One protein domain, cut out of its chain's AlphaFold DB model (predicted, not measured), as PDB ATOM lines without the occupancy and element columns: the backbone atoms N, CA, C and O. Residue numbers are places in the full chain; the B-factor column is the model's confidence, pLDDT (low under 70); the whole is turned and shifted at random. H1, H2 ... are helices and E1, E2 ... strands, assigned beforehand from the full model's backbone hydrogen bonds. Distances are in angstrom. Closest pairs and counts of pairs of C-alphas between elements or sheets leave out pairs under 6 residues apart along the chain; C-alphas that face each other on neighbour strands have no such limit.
ATOM      1  N   VAL A 486      -7.389  53.059  -0.181       87.62
ATOM      2  CA  VAL A 486      -6.958  51.743   0.305       87.62
ATOM      3  C   VAL A 486      -8.051  51.146   1.196       87.62
ATOM      4  O   VAL A 486      -8.585  51.822   2.069       87.62
ATOM      5  N   CYS A 487      -8.406  49.878   0.973       88.00
ATOM      6  CA  CYS A 487      -9.359  49.158   1.822       88.00
ATOM      7  C   CYS A 487      -8.617  48.494   2.984       88.00
ATOM      8  O   CYS A 487      -7.743  47.659   2.753       88.00
ATOM      9  N   GLU A 488      -8.979  48.835   4.217       85.44
ATOM     10  CA  GLU A 488      -8.327  48.330   5.427       85.44
ATOM     11  C   GLU A 488      -9.328  47.789   6.442       85.44
ATOM     12  O   GLU A 488     -10.433  48.309   6.611       85.44
ATOM     13  N   CYS A 489      -8.916  46.735   7.144       84.94
ATOM     14  CA  CYS A 489      -9.668  46.199   8.268       84.94
ATOM     15  C   CYS A 489      -9.466  47.073   9.504       84.94
ATOM     16  O   CYS A 489      -8.331  47.369   9.892       84.94
ATOM     17  N   THR A 490     -10.571  47.431  10.148       80.50
ATOM     18  CA  THR A 490     -10.570  48.115  11.441       80.50
ATOM     19  C   THR A 490      -9.984  47.202  12.520       80.50
ATOM     20  O   THR A 490     -10.484  46.102  12.727       80.50
ATOM     21  N   GLU A 491      -8.942  47.653  13.228       71.69
ATOM     22  CA  GLU A 491      -8.332  46.899  14.345       71.69
ATOM     23  C   GLU A 491      -8.859  47.318  15.725       71.69
ATOM     24  O   GLU A 491      -8.606  46.632  16.713       71.69
ATOM     25  N   ALA A 492      -9.583  48.435  15.810       72.50
ATOM     26  CA  ALA A 492     -10.130  48.941  17.061       72.50
ATOM     27  C   ALA A 492     -11.610  49.285  16.907       72.50
ATOM     28  O   ALA A 492     -11.991  50.078  16.047       72.50
ATOM     29  N   CYS A 493     -12.422  48.719  17.788       79.75
ATOM     30  CA  CYS A 493     -13.824  49.064  17.952       79.75
ATOM     31  C   CYS A 493     -14.016  49.752  19.302       79.75
ATOM     32  O   CYS A 493     -13.259  49.521  20.247       79.75
ATOM     33  N   THR A 494     -15.019  50.621  19.396       75.25
ATOM     34  CA  THR A 494     -15.412  51.214  20.677       75.25
ATOM     35  C   THR A 494     -15.873  50.117  21.639       75.25
ATOM     36  O   THR A 494     -16.468  49.126  21.224       75.25
ATOM     37  N   LEU A 495     -15.642  50.302  22.944       69.75
ATOM     38  CA  LEU A 495     -16.079  49.358  23.990       69.75
ATOM     39  C   LEU A 495     -17.598  49.405  24.260       69.75
ATOM     40  O   LEU A 495     -18.084  48.809  25.219       69.75
ATOM     41  N   THR A 496     -18.353  50.133  23.441       72.88
ATOM     42  CA  THR A 496     -19.812  50.211  23.510       72.88
ATOM     43  C   THR A 496     -20.419  48.900  23.018       72.88
ATOM     44  O   THR A 496     -20.259  48.547  21.850       72.88
ATOM     45  N   SER A 497     -21.115  48.191  23.905       79.00
ATOM     46  CA  SER A 497     -21.797  46.935  23.582       79.00
ATOM     47  C   SER A 497     -23.106  47.208  22.835       79.00
ATOM     48  O   SER A 497     -24.008  47.828  23.390       79.00
ATOM     49  N   ASP A 498     -23.213  46.702  21.610       84.69
ATOM     50  CA  ASP A 498     -24.421  46.693  20.768       84.69
ATOM     51  C   ASP A 498     -24.490  45.324  20.067       84.69
ATOM     52  O   ASP A 498     -24.075  45.191  18.916       84.69
ATOM     53  N   PRO A 499     -24.846  44.250  20.792       89.19
ATOM     54  CA  PRO A 499     -24.631  42.891  20.316       89.19
ATOM     55  C   PRO A 499     -25.435  42.594  19.046       89.19
ATOM     56  O   PRO A 499     -26.589  43.000  18.922       89.19
ATOM     57  N   VAL A 500     -24.834  41.846  18.120       91.56
ATOM     58  CA  VAL A 500     -25.471  41.422  16.863       91.56
ATOM     59  C   VAL A 500     -25.200  39.952  16.575       91.56
ATOM     60  O   VAL A 500     -24.116  39.446  16.877       91.56
ATOM     61  N   CYS A 501     -26.168  39.287  15.951       92.31
ATOM     62  CA  CYS A 501     -26.001  37.948  15.417       92.31
ATOM     63  C   CYS A 501     -25.596  38.054  13.947       92.31
ATOM     64  O   CYS A 501     -26.288  38.684  13.141       92.31
ATOM     65  N   GLY A 502     -24.442  37.483  13.616       91.94
ATOM     66  CA  GLY A 502     -23.936  37.417  12.256       91.94
ATOM     67  C   GLY A 502     -24.644  36.340  11.437       91.94
ATOM     68  O   GLY A 502     -25.128  35.345  11.967       91.94
ATOM     69  N   SER A 503     -24.639  36.497  10.116       90.88
ATOM     70  CA  SER A 503     -25.126  35.502   9.151       90.88
ATOM     71  C   SER A 503     -24.359  34.173   9.183       90.88
ATOM     72  O   SER A 503     -24.750  33.213   8.528       90.88
ATOM     73  N   ASP A 504     -23.239  34.127   9.900       90.06
ATOM     74  CA  ASP A 504     -22.459  32.926  10.181       90.06
ATOM     75  C   ASP A 504     -22.894  32.217  11.479       90.06
ATOM     76  O   ASP A 504     -22.254  31.254  11.897       90.06
ATOM     77  N   GLY A 505     -23.974  32.690  12.112       90.19
ATOM     78  CA  GLY A 505     -24.522  32.141  13.350       90.19
ATOM     79  C   GLY A 505     -23.703  32.485  14.597       90.19
ATOM     80  O   GLY A 505     -23.923  31.883  15.648       90.19
ATOM     81  N   GLN A 506     -22.752  33.424  14.510       92.06
ATOM     82  CA  GLN A 506     -21.931  33.853  15.645       92.06
ATOM     83  C   GLN A 506     -22.402  35.186  16.230       92.06
ATOM     84  O   GLN A 506     -22.826  36.100  15.522       92.06
ATOM     85  N   SER A 507     -22.296  35.307  17.555       91.62
ATOM     86  CA  SER A 507     -22.613  36.545  18.274       91.62
ATOM     87  C   SER A 507     -21.396  37.462  18.341       91.62
ATOM     88  O   SER A 507     -20.329  37.047  18.795       91.62
ATOM     89  N   TYR A 508     -21.580  38.727  17.986       90.25
ATOM     90  CA  TYR A 508     -20.558  39.769  18.068       90.25
ATOM     91  C   TYR A 508     -20.977  40.837  19.068       90.25
ATOM     92  O   TYR A 508     -22.164  41.130  19.201       90.25
ATOM     93  N   ARG A 509     -20.017  41.457  19.769       87.56
ATOM     94  CA  ARG A 509     -20.335  42.476  20.788       87.56
ATOM     95  C   ARG A 509     -20.784  43.803  20.186       87.56
ATOM     96  O   ARG A 509     -21.380  44.614  20.888       87.56
ATOM     97  N   SER A 510     -20.450  44.044  18.921       87.12
ATOM     98  CA  SER A 510     -20.871  45.221  18.164       87.12
ATOM     99  C   SER A 510     -20.874  44.945  16.653       87.12
ATOM    100  O   SER A 510     -20.124  44.078  16.187       87.12
ATOM    101  N   PRO A 511     -21.612  45.738  15.849       86.88
ATOM    102  CA  PRO A 511     -21.496  45.725  14.389       86.88
ATOM    103  C   PRO A 511     -20.072  46.004  13.886       86.88
ATOM    104  O   PRO A 511     -19.696  45.577  12.794       86.88
ATOM    105  N   CYS A 512     -19.278  46.756  14.658       86.38
ATOM    106  CA  CYS A 512     -17.880  47.022  14.337       86.38
ATOM    107  C   CYS A 512     -17.037  45.746  14.450       86.38
ATOM    108  O   CYS A 512     -16.316  45.423  13.510       86.38
ATOM    109  N   GLU A 513     -17.163  44.997  15.553       88.62
ATOM    110  CA  GLU A 513     -16.417  43.745  15.745       88.62
ATOM    111  C   GLU A 513     -16.780  42.706  14.680       88.62
ATOM    112  O   GLU A 513     -15.890  42.054  14.136       88.62
ATOM    113  N   MET A 514     -18.067  42.598  14.334       90.44
ATOM    114  CA  MET A 514     -18.530  41.717  13.259       90.44
ATOM    115  C   MET A 514     -17.854  42.057  11.921       90.44
ATOM    116  O   MET A 514     -17.288  41.177  11.273       90.44
ATOM    117  N   ARG A 515     -17.858  43.338  11.520       87.00
ATOM    118  CA  ARG A 515     -17.204  43.797  10.280       87.00
ATOM    119  C   ARG A 515     -15.691  43.604  10.312       87.00
ATOM    120  O   ARG A 515     -15.116  43.172   9.317       87.00
ATOM    121  N   ALA A 516     -15.050  43.893  11.443       87.19
ATOM    122  CA  ALA A 516     -13.618  43.684  11.624       87.19
ATOM    123  C   ALA A 516     -13.247  42.203  11.451       87.19
ATOM    124  O   ALA A 516     -12.304  41.896  10.725       87.19
ATOM    125  N   MET A 517     -14.023  41.292  12.050       89.38
ATOM    126  CA  MET A 517     -13.824  39.848  11.916       89.38
ATOM    127  C   MET A 517     -14.092  39.350  10.491       89.38
ATOM    128  O   MET A 517     -13.308  38.573   9.952       89.38
ATOM    129  N   GLY A 518     -15.165  39.821   9.847       90.69
ATOM    130  CA  GLY A 518     -15.416  39.536   8.433       90.69
ATOM    131  C   GLY A 518     -14.230  39.947   7.558       90.69
ATOM    132  O   GLY A 518     -13.778  39.180   6.708       90.69
ATOM    133  N   CYS A 519     -13.639  41.105   7.848       90.62
ATOM    134  CA  CYS A 519     -12.544  41.655   7.059       90.62
ATOM    135  C   CYS A 519     -11.261  40.849   7.225       90.62
ATOM    136  O   CYS A 519     -10.608  40.508   6.238       90.62
ATOM    137  N   THR A 520     -10.907  40.494   8.461       88.25
ATOM    138  CA  THR A 520      -9.710  39.690   8.736       88.25
ATOM    139  C   THR A 520      -9.830  38.275   8.178       88.25
ATOM    140  O   THR A 520      -8.846  37.741   7.670       88.25
ATOM    141  N   LEU A 521     -11.028  37.684   8.215       89.00
ATOM    142  CA  LEU A 521     -11.294  36.348   7.678       89.00
ATOM    143  C   LEU A 521     -11.588  36.330   6.171       89.00
ATOM    144  O   LEU A 521     -11.732  35.243   5.612       89.00
ATOM    145  N   GLN A 522     -11.682  37.497   5.519       89.06
ATOM    146  CA  GLN A 522     -12.121  37.640   4.124       89.06
ATOM    147  C   GLN A 522     -13.469  36.943   3.869       89.06
ATOM    148  O   GLN A 522     -13.635  36.179   2.918       89.06
ATOM    149  N   ARG A 523     -14.431  37.182   4.765       89.69
ATOM    150  CA  ARG A 523     -15.798  36.660   4.696       89.69
ATOM    151  C   ARG A 523     -16.799  37.799   4.805       89.69
ATOM    152  O   ARG A 523     -16.655  38.689   5.639       89.69
ATOM    153  N   ASP A 524     -17.844  37.749   3.988       86.69
ATOM    154  CA  ASP A 524     -18.964  38.682   4.096       86.69
ATOM    155  C   ASP A 524     -19.909  38.221   5.212       86.69
ATOM    156  O   ASP A 524     -20.793  37.395   4.996       86.69
ATOM    157  N   ILE A 525     -19.695  38.750   6.418       89.69
ATOM    158  CA  ILE A 525     -20.545  38.508   7.589       89.69
ATOM    159  C   ILE A 525     -21.523  39.678   7.712       89.69
ATOM    160  O   ILE A 525     -21.108  40.835   7.818       89.69
ATOM    161  N   ARG A 526     -22.821  39.383   7.651       87.19
ATOM    162  CA  ARG A 526     -23.903  40.379   7.663       87.19
ATOM    163  C   ARG A 526     -24.665  40.295   8.974       87.19
ATOM    164  O   ARG A 526     -24.690  39.239   9.594       87.19
ATOM    165  N   ILE A 527     -25.308  41.387   9.382       88.50
ATOM    166  CA  ILE A 527     -26.189  41.350  10.551       88.50
ATOM    167  C   ILE A 527     -27.438  40.570  10.154       88.50
ATOM    168  O   ILE A 527     -28.230  41.036   9.337       88.50
ATOM    169  N   GLN A 528     -27.616  39.394  10.743       89.31
ATOM    170  CA  GLN A 528     -28.853  38.641  10.622       89.31
ATOM    171  C   GLN A 528     -29.942  39.322  11.456       89.31
ATOM    172  O   GLN A 528     -30.974  39.724  10.924       89.31
ATOM    173  N   HIS A 529     -29.677  39.540  12.744       90.75
ATOM    174  CA  HIS A 529     -30.567  40.265  13.647       90.75
ATOM    175  C   HIS A 529     -29.771  40.979  14.751       90.75
ATOM    176  O   HIS A 529     -28.611  40.657  15.021       90.75
ATOM    177  N   LYS A 530     -30.392  41.973  15.393       89.12
ATOM    178  CA  LYS A 530     -29.843  42.632  16.584       89.12
ATOM    179  C   LYS A 530     -30.035  41.743  17.817       89.12
ATOM    180  O   LYS A 530     -31.051  41.053  17.931       89.12
ATOM    181  N   GLY A 531     -29.073  41.784  18.733       88.12
ATOM    182  CA  GLY A 531     -28.952  40.874  19.875       88.12
ATOM    183  C   GLY A 531     -27.988  39.704  19.619       88.12
ATOM    184  O   GLY A 531     -27.546  39.512  18.489       88.12
ATOM    185  N   PRO A 532     -27.627  38.928  20.658       89.12
ATOM    186  CA  PRO A 532     -26.840  37.705  20.500       89.12
ATOM    187  C   PRO A 532     -27.637  36.632  19.746       89.12
ATOM    188  O   PRO A 532     -28.864  36.629  19.787       89.12
ATOM    189  N   CYS A 533     -26.945  35.707  19.088       90.06
ATOM    190  CA  CYS A 533     -27.569  34.548  18.459       90.06
ATOM    191  C   CYS A 533     -28.223  33.653  19.520       90.06
ATOM    192  O   CYS A 533     -27.572  33.235  20.479       90.06
ATOM    193  N   ASP A 534     -29.498  33.349  19.307       84.81
ATOM    194  CA  ASP A 534     -30.327  32.483  20.144       84.81
ATOM    195  C   ASP A 534     -31.179  31.605  19.216       84.81
ATOM    196  O   ASP A 534     -31.651  32.075  18.175       84.81
ATOM    197  N   GLU A 535     -31.392  30.338  19.574       82.88
ATOM    198  CA  GLU A 535     -32.240  29.422  18.806       82.88
ATOM    199  C   GLU A 535     -33.665  29.969  18.653       82.88
ATOM    200  O   GLU A 535     -34.241  29.875  17.564       82.88
ATOM    201  N   ALA A 536     -34.202  30.623  19.692       84.19
ATOM    202  CA  ALA A 536     -35.524  31.250  19.657       84.19
ATOM    203  C   ALA A 536     -35.620  32.417  18.652       84.19
ATOM    204  O   ALA A 536     -36.714  32.760  18.206       84.19
ATOM    205  N   CYS A 537     -34.479  32.999  18.273       84.50
ATOM    206  CA  CYS A 537     -34.366  34.148  17.374       84.50
ATOM    207  C   CYS A 537     -33.823  33.782  15.982       84.50
ATOM    208  O   CYS A 537     -33.618  34.667  15.152       84.50
ATOM    209  N   SER A 538     -33.624  32.490  15.693       82.69
ATOM    210  CA  SER A 538     -33.042  31.995  14.433       82.69
ATOM    211  C   SER A 538     -33.816  32.404  13.171       82.69
ATOM    212  O   SER A 538     -33.220  32.570  12.106       82.69
ATOM    213  N   ASN A 539     -35.130  32.623  13.291       87.62
ATOM    214  CA  ASN A 539     -35.986  33.084  12.193       87.62
ATOM    215  C   ASN A 539     -35.954  34.607  11.974       87.62
ATOM    216  O   ASN A 539     -36.526  35.091  10.994       87.62
ATOM    217  N   CYS A 540     -35.308  35.380  12.853       90.06
ATOM    218  CA  CYS A 540     -35.131  36.810  12.632       90.06
ATOM    219  C   CYS A 540     -34.066  37.055  11.560       90.06
ATOM    220  O   CYS A 540     -33.028  36.398  11.519       90.06
ATOM    221  N   SER A 541     -34.334  38.007  10.671       90.50
ATOM    222  CA  SER A 541     -33.472  38.341   9.536       90.50
ATOM    223  C   SER A 541     -33.532  39.843   9.234       90.50
ATOM    224  O   SER A 541     -34.317  40.580   9.839       90.50
ATOM    225  N   PHE A 542     -32.669  40.300   8.320       89.88
ATOM    226  CA  PHE A 542     -32.631  41.679   7.817       89.88
ATOM    227  C   PHE A 542     -32.457  42.753   8.909       89.88
ATOM    228  O   PHE A 542     -32.982  43.858   8.805       89.88
ATOM    229  N   GLY A 543     -31.727  42.432   9.984       84.88
ATOM    230  CA  GLY A 543     -31.422  43.388  11.051       84.88
ATOM    231  C   GLY A 543     -32.571  43.652  12.029       84.88
ATOM    232  O   GLY A 543     -32.514  44.636  12.772       84.88
ATOM    233  N   ALA A 544     -33.592  42.788  12.063       90.75
ATOM    234  CA  ALA A 544     -34.672  42.857  13.047       90.75
ATOM    235  C   ALA A 544     -34.147  42.789  14.492       90.75
ATOM    236  O   ALA A 544     -33.120  42.175  14.770       90.75
ATOM    237  N   ILE A 545     -34.867  43.400  15.430       89.12
ATOM    238  CA  ILE A 545     -34.624  43.264  16.869       89.12
ATOM    239  C   ILE A 545     -35.442  42.073  17.365       89.12
ATOM    240  O   ILE A 545     -36.659  42.050  17.181       89.12
ATOM    241  N   CYS A 546     -34.789  41.088  17.981       87.19
ATOM    242  CA  CYS A 546     -35.490  39.959  18.588       87.19
ATOM    243  C   CYS A 546     -35.885  40.279  20.035       87.19
ATOM    244  O   CYS A 546     -35.035  40.643  20.850       87.19
ATOM    245  N   ASP A 547     -37.162  40.103  20.368       83.94
ATOM    246  CA  ASP A 547     -37.600  40.007  21.758       83.94
ATOM    247  C   ASP A 547     -37.355  38.580  22.268       83.94
ATOM    248  O   ASP A 547     -38.108  37.657  21.955       83.94
ATOM    249  N   ALA A 548     -36.300  38.409  23.068       73.31
ATOM    250  CA  ALA A 548     -35.859  37.112  23.580       73.31
ATOM    251  C   ALA A 548     -36.924  36.376  24.417       73.31
ATOM    252  O   ALA A 548     -36.852  35.159  24.558       73.31
ATOM    253  N   GLN A 549     -37.918  37.079  24.973       79.38
ATOM    254  CA  GLN A 549     -38.975  36.439  25.764       79.38
ATOM    255  C   GLN A 549     -40.083  35.847  24.891       79.38
ATOM    256  O   GLN A 549     -40.678  34.834  25.255       79.38
ATOM    257  N   SER A 550     -40.378  36.480  23.754       82.00
ATOM    258  CA  SER A 550     -41.474  36.080  22.865       82.00
ATOM    259  C   SER A 550     -41.010  35.413  21.568       82.00
ATOM    260  O   SER A 550     -41.845  34.884  20.835       82.00
ATOM    261  N   GLY A 551     -39.709  35.449  21.259       81.06
ATOM    262  CA  GLY A 551     -39.155  35.013  19.971       81.06
ATOM    263  C   GLY A 551     -39.632  35.873  18.794       81.06
ATOM    264  O   GLY A 551     -39.531  35.469  17.635       81.06
ATOM    265  N   ARG A 552     -40.219  37.047  19.069       87.69
ATOM    266  CA  ARG A 552     -40.812  37.914  18.051       87.69
ATOM    267  C   ARG A 552     -39.763  38.857  17.471       87.69
ATOM    268  O   ARG A 552     -39.106  39.596  18.201       87.69
ATOM    269  N   CYS A 553     -39.686  38.899  16.145       90.31
ATOM    270  CA  CYS A 553     -38.837  39.831  15.412       90.31
ATOM    271  C   CYS A 553     -39.583  41.152  15.173       90.31
ATOM    272  O   CYS A 553     -40.702  41.157  14.652       90.31
ATOM    273  N   VAL A 554     -38.970  42.272  15.549       91.38
ATOM    274  CA  VAL A 554     -39.538  43.617  15.399       91.38
ATOM    275  C   VAL A 554     -38.552  44.502  14.648       91.38
ATOM    276  O   VAL A 554     -37.378  44.587  15.007       91.38
ATOM    277  N   CYS A 555     -39.021  45.181  13.604       91.38
ATOM    278  CA  CYS A 555     -38.199  46.143  12.881       91.38
ATOM    279  C   CYS A 555     -38.137  47.482  13.628       91.38
ATOM    280  O   CYS A 555     -39.171  47.942  14.121       91.38
ATOM    281  N   PRO A 556     -36.962  48.136  13.707       86.62
ATOM    282  CA  PRO A 556     -36.877  49.479  14.268       86.62
ATOM    283  C   PRO A 556     -37.705  50.457  13.422       86.62
ATOM    284  O   PRO A 556     -37.698  50.366  12.197       86.62
ATOM    285  N   SER A 557     -38.419  51.382  14.064       82.94
ATOM    286  CA  SER A 557     -39.273  52.375  13.388       82.94
ATOM    287  C   SER A 557     -38.692  53.788  13.389       82.94
ATOM    288  O   SER A 557     -39.131  54.625  12.609       82.94
ATOM    289  N   GLU A 558     -37.720  54.057  14.259       80.62
ATOM    290  CA  GLU A 558     -37.111  55.373  14.424       80.62
ATOM    291  C   GLU A 558     -35.590  55.257  14.462       80.62
ATOM    292  O   GLU A 558     -35.023  54.314  15.021       80.62
ATOM    293  N   CYS A 559     -34.938  56.252  13.872       84.31
ATOM    294  CA  CYS A 559     -33.499  56.432  13.921       84.31
ATOM    295  C   CYS A 559     -33.189  57.719  14.674       84.31
ATOM    296  O   CYS A 559     -33.888  58.720  14.530       84.31
ATOM    297  N   VAL A 560     -32.108  57.707  15.454       85.50
ATOM    298  CA  VAL A 560     -31.551  58.951  15.993       85.50
ATOM    299  C   VAL A 560     -31.098  59.804  14.813       85.50
ATOM    300  O   VAL A 560     -30.360  59.315  13.952       85.50
ATOM    301  N   GLU A 561     -31.543  61.059  14.772       73.62
ATOM    302  CA  GLU A 561     -31.267  61.973  13.667       73.62
ATOM    303  C   GLU A 561     -29.748  62.131  13.485       73.62
ATOM    304  O   GLU A 561     -29.020  62.600  14.363       73.62
ATOM    305  N   SER A 562     -29.244  61.636  12.356       68.31
ATOM    306  CA  SER A 562     -27.816  61.488  12.092       68.31
ATOM    307  C   SER A 562     -27.584  61.728  10.609       68.31
ATOM    308  O   SER A 562     -27.897  60.877   9.790       68.31
ATOM    309  N   HIS A 563     -27.056  62.898  10.242       72.44
ATOM    310  CA  HIS A 563     -26.783  63.257   8.843       72.44
ATOM    311  C   HIS A 563     -25.470  62.628   8.346       72.44
ATOM    312  O   HIS A 563     -24.484  63.325   8.101       72.44
ATOM    313  N   GLN A 564     -25.444  61.300   8.248       74.19
ATOM    314  CA  GLN A 564     -24.303  60.506   7.790       74.19
ATOM    315  C   GLN A 564     -24.722  59.645   6.602       74.19
ATOM    316  O   GLN A 564     -25.043  58.469   6.790       74.19
ATOM    317  N   PRO A 565     -24.759  60.217   5.388       83.94
ATOM    318  CA  PRO A 565     -25.301  59.499   4.257       83.94
ATOM    319  C   PRO A 565     -24.464  58.265   3.921       83.94
ATOM    320  O   PRO A 565     -23.234  58.308   3.985       83.94
ATOM    321  N   VAL A 566     -25.135  57.181   3.539       85.25
ATOM    322  CA  VAL A 566     -24.507  55.945   3.059       85.25
ATOM    323  C   VAL A 566     -25.104  55.537   1.720       85.25
ATOM    324  O   VAL A 566     -26.300  55.716   1.483       85.25
ATOM    325  N   CYS A 567     -24.276  54.961   0.851       87.19
ATOM    326  CA  CYS A 567     -24.731  54.400  -0.409       87.19
ATOM    327  C   CYS A 567     -25.108  52.932  -0.200       87.19
ATOM    328  O   CYS A 567     -24.267  52.120   0.201       87.19
ATOM    329  N   GLY A 568     -26.375  52.603  -0.446       88.12
ATOM    330  CA  GLY A 568     -26.885  51.241  -0.364       88.12
ATOM    331  C   GLY A 568     -26.493  50.384  -1.565       88.12
ATOM    332  O   GLY A 568     -26.142  50.874  -2.640       88.12
ATOM    333  N   SER A 569     -26.564  49.065  -1.393       87.31
ATOM    334  CA  SER A 569     -26.351  48.076  -2.461       87.31
ATOM    335  C   SER A 569     -27.392  48.114  -3.575       87.31
ATOM    336  O   SER A 569     -27.160  47.559  -4.644       87.31
ATOM    337  N   ASP A 570     -28.509  48.778  -3.326       88.25
ATOM    338  CA  ASP A 570     -29.563  49.107  -4.278       88.25
ATOM    339  C   ASP A 570     -29.263  50.375  -5.104       88.25
ATOM    340  O   ASP A 570     -30.037  50.732  -5.988       88.25
ATOM    341  N   GLY A 571     -28.147  51.061  -4.834       86.56
ATOM    342  CA  GLY A 571     -27.786  52.316  -5.493       86.56
ATOM    343  C   GLY A 571     -28.544  53.539  -4.965       86.56
ATOM    344  O   GLY A 571     -28.423  54.619  -5.549       86.56
ATOM    345  N   HIS A 572     -29.294  53.407  -3.866       90.69
ATOM    346  CA  HIS A 572     -29.962  54.527  -3.209       90.69
ATOM    347  C   HIS A 572     -29.104  55.117  -2.081       90.69
ATOM    348  O   HIS A 572     -28.439  54.408  -1.326       90.69
ATOM    349  N   THR A 573     -29.135  56.445  -1.956       90.06
ATOM    350  CA  THR A 573     -28.537  57.161  -0.823       90.06
ATOM    351  C   THR A 573     -29.511  57.168   0.352       90.06
ATOM    352  O   THR A 573     -30.635  57.647   0.209       90.06
ATOM    353  N   TYR A 574     -29.054  56.714   1.514       90.06
ATOM    354  CA  TYR A 574     -29.779  56.767   2.789       90.06
ATOM    355  C   TYR A 574     -29.184  57.864   3.667       90.06
ATOM    356  O   TYR A 574     -27.973  58.064   3.597       90.06
ATOM    357  N   HIS A 575     -29.966  58.566   4.499       86.81
ATOM    358  CA  HIS A 575     -29.413  59.646   5.332       86.81
ATOM    359  C   HIS A 575     -28.580  59.121   6.508       86.81
ATOM    360  O   HIS A 575     -27.745  59.861   7.031       86.81
ATOM    361  N   SER A 576     -28.769  57.851   6.889       87.81
ATOM    362  CA  SER A 576     -27.943  57.133   7.862       87.81
ATOM    363  C   SER A 576     -27.900  55.622   7.597       87.81
ATOM    364  O   SER A 576     -28.800  55.055   6.979       87.81
ATOM    365  N   GLU A 577     -26.883  54.934   8.130       86.88
ATOM    366  CA  GLU A 577     -26.829  53.458   8.152       86.88
ATOM    367  C   GLU A 577     -28.025  52.850   8.912       86.88
ATOM    368  O   GLU A 577     -28.489  51.763   8.575       86.88
ATOM    369  N   CYS A 578     -28.576  53.568   9.898       89.31
ATOM    370  CA  CYS A 578     -29.792  53.152  10.593       89.31
ATOM    371  C   CYS A 578     -30.991  53.091   9.642       89.31
ATOM    372  O   CYS A 578     -31.684  52.080   9.623       89.31
ATOM    373  N   GLU A 579     -31.207  54.123   8.824       91.44
ATOM    374  CA  GLU A 579     -32.326  54.165   7.873       91.44
ATOM    375  C   GLU A 579     -32.243  53.051   6.830       91.44
ATOM    376  O   GLU A 579     -33.255  52.421   6.520       91.44
ATOM    377  N   LEU A 580     -31.034  52.765   6.337       91.50
ATOM    378  CA  LEU A 580     -30.795  51.633   5.443       91.50
ATOM    379  C   LEU A 580     -31.226  50.316   6.106       91.50
ATOM    380  O   LEU A 580     -31.954  49.531   5.502       91.50
ATOM    381  N   ASN A 581     -30.832  50.095   7.363       89.31
ATOM    382  CA  ASN A 581     -31.186  48.885   8.110       89.31
ATOM    383  C   ASN A 581     -32.687  48.810   8.439       89.31
ATOM    384  O   ASN A 581     -33.273  47.731   8.383       89.31
ATOM    385  N   VAL A 582     -33.327  49.941   8.750       91.38
ATOM    386  CA  VAL A 582     -34.782  50.018   8.955       91.38
ATOM    387  C   VAL A 582     -35.510  49.588   7.692       91.38
ATOM    388  O   VAL A 582     -36.393  48.735   7.760       91.38
ATOM    389  N   ARG A 583     -35.111  50.120   6.533       92.50
ATOM    390  CA  ARG A 583     -35.708  49.732   5.255       92.50
ATOM    391  C   ARG A 583     -35.449  48.265   4.928       92.50
ATOM    392  O   ARG A 583     -36.390  47.568   4.562       92.50
ATOM    393  N   SER A 584     -34.214  47.794   5.115       93.00
ATOM    394  CA  SER A 584     -33.841  46.386   4.931       93.00
ATOM    395  C   SER A 584     -34.776  45.464   5.714       93.00
ATOM    396  O   SER A 584     -35.323  44.516   5.153       93.00
ATOM    397  N   CYS A 585     -35.039  45.804   6.979       93.38
ATOM    398  CA  CYS A 585     -35.946  45.055   7.836       93.38
ATOM    399  C   CYS A 585     -37.409  45.161   7.385       93.38
ATOM    400  O   CYS A 585     -38.080  44.143   7.240       93.38
ATOM    401  N   MET A 586     -37.923  46.370   7.149       91.94
ATOM    402  CA  MET A 586     -39.342  46.587   6.829       91.94
ATOM    403  C   MET A 586     -39.744  45.982   5.480       91.94
ATOM    404  O   MET A 586     -40.835  45.432   5.355       91.94
ATOM    405  N   GLU A 587     -38.866  46.067   4.481       93.12
ATOM    406  CA  GLU A 587     -39.105  45.530   3.139       93.12
ATOM    407  C   GLU A 587     -38.638  44.069   2.993       93.12
ATOM    408  O   GLU A 587     -38.907  43.454   1.965       93.12
ATOM    409  N   GLN A 588     -37.979  43.496   4.014       90.56
ATOM    410  CA  GLN A 588     -37.399  42.141   3.990       90.56
ATOM    411  C   GLN A 588     -36.446  41.935   2.798       90.56
ATOM    412  O   GLN A 588     -36.455  40.906   2.121       90.56
ATOM    413  N   VAL A 589     -35.624  42.950   2.533       91.19
ATOM    414  CA  VAL A 589     -34.644  42.980   1.441       91.19
ATOM    415  C   VAL A 589     -33.247  43.145   2.006       91.19
ATOM    416  O   VAL A 589     -33.024  43.904   2.947       91.19
ATOM    417  N   GLU A 590     -32.281  42.436   1.435       86.00
ATOM    418  CA  GLU A 590     -30.901  42.489   1.900       86.00
ATOM    419  C   GLU A 590     -30.198  43.746   1.372       86.00
ATOM    420  O   GLU A 590     -29.737  43.794   0.230       86.00
ATOM    421  N   LEU A 591     -30.114  44.774   2.221       88.94
ATOM    422  CA  LEU A 591     -29.378  45.999   1.927       88.94
ATOM    423  C   LEU A 591     -28.085  46.025   2.729       88.94
ATOM    424  O   LEU A 591     -28.048  45.685   3.909       88.94
ATOM    425  N   ARG A 592     -27.010  46.475   2.087       82.62
ATOM    426  CA  ARG A 592     -25.728  46.721   2.749       82.62
ATOM    427  C   ARG A 592     -25.152  48.058   2.327       82.62
ATOM    428  O   ARG A 592     -25.364  48.508   1.203       82.62
ATOM    429  N   VAL A 593     -24.358  48.646   3.211       82.62
ATOM    430  CA  VAL A 593     -23.548  49.818   2.880       82.62
ATOM    431  C   VAL A 593     -22.456  49.401   1.891       82.62
ATOM    432  O   VAL A 593     -21.649  48.516   2.177       82.62
ATOM    433  N   VAL A 594     -22.445  50.023   0.713       78.31
ATOM    434  CA  VAL A 594     -21.426  49.832  -0.334       78.31
ATOM    435  C   VAL A 594     -20.286  50.828  -0.169       78.31
ATOM    436  O   VAL A 594     -19.117  50.459  -0.283       78.31
ATOM    437  N   SER A 595     -20.621  52.083   0.114       74.06
ATOM    438  CA  SER A 595     -19.661  53.147   0.382       74.06
ATOM    439  C   SER A 595     -20.246  54.163   1.360       74.06
ATOM    440  O   SER A 595     -21.463  54.294   1.512       74.06
ATOM    441  N   GLN A 596     -19.354  54.867   2.053       73.75
ATOM    442  CA  GLN A 596     -19.715  56.014   2.881       73.75
ATOM    443  C   GLN A 596     -19.984  57.224   1.977       73.75
ATOM    444  O   GLN A 596     -19.232  57.456   1.027       73.75
ATOM    445  N   GLY A 597     -21.012  58.011   2.288       74.19
ATOM    446  CA  GLY A 597     -21.464  59.136   1.469       74.19
ATOM    447  C   GLY A 597     -22.625  58.788   0.534       74.19
ATOM    448  O   GLY A 597     -23.177  57.693   0.564       74.19
TER     449      GLY A 597
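This is residues 486 to 597 of the 638 residues of the protein "AGRIN" of Poeciliopsis prolifica (blackstripe livebearer) (UniProt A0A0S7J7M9). Two small lobes lie next to each other, one built of E2, E3 and H1, the other of E6, E7 and H2, and the hairpin E4 and E5 extends the first lobe's sheet to meet H2. E1 lies far out at one end of the longest axis, with the turn of the E4 and E5 hairpin at the other. The printed part has 112 residues, with the order E1 E2 H1 E3 E4 E5 E6 H2 E7; the class is mixed, helices and strands, with under half of the residues in named elements. The larger sheet, E2, E3, E4, E5, is mixed, and E6 with E7 is antiparallel. The whole is compact, with a radius of gyration of the C-alphas of 13.8 A and spans of 42 by 28 by 24 A.

The larger sheet holds E2, residues 500 to 502, 6.3 A; E3, 527 to 530, 7.2 A; E4, 544 to 547, 9.6 A; and E5, 552 to 554, 6.4 A. H1, residues 511 to 521, and H2, 577 to 587, are 15.4 A each. E6, 566 to 568, is 6.3 A, and E7, 593 to 596, 7.3 A, ending at C-alpha 596 (-19.715, 56.014, 2.881). E1, 486 to 488, is 6.3 A, beginning at C-alpha 486 (-6.958, 51.743, 0.305).

E2 and E3 are antiparallel, with N 528 and O 501 at 2.8 A. E3 and E4 are parallel, with N 530 and O 544 at 2.8 A. The hairpin E4 and E5 has N 545 and O 554 at 2.8 A. H2 is on this sheet, over E4, at a height over the sheet of 9.2 A; the closest C-alphas are Ala 544 and Cys 585, 5.8 A. H1 is on it too; C-alphas 500 and 511 are its closest to E2, 6.4 A. E6 and E7 are antiparallel, with N 594 and O 567 at 2.8 A. H1 and H2 are apart; in both, every O i to N i+4 pair is within hydrogen-bond range.

The C-alphas of Val 486 and Ser 550 are the farthest apart, 44.1 A. The printed part has no cut. The links E1 to E2, E3 to E4 and E5 to E6 are long. Residues 495 and 562 have pLDDT under 70.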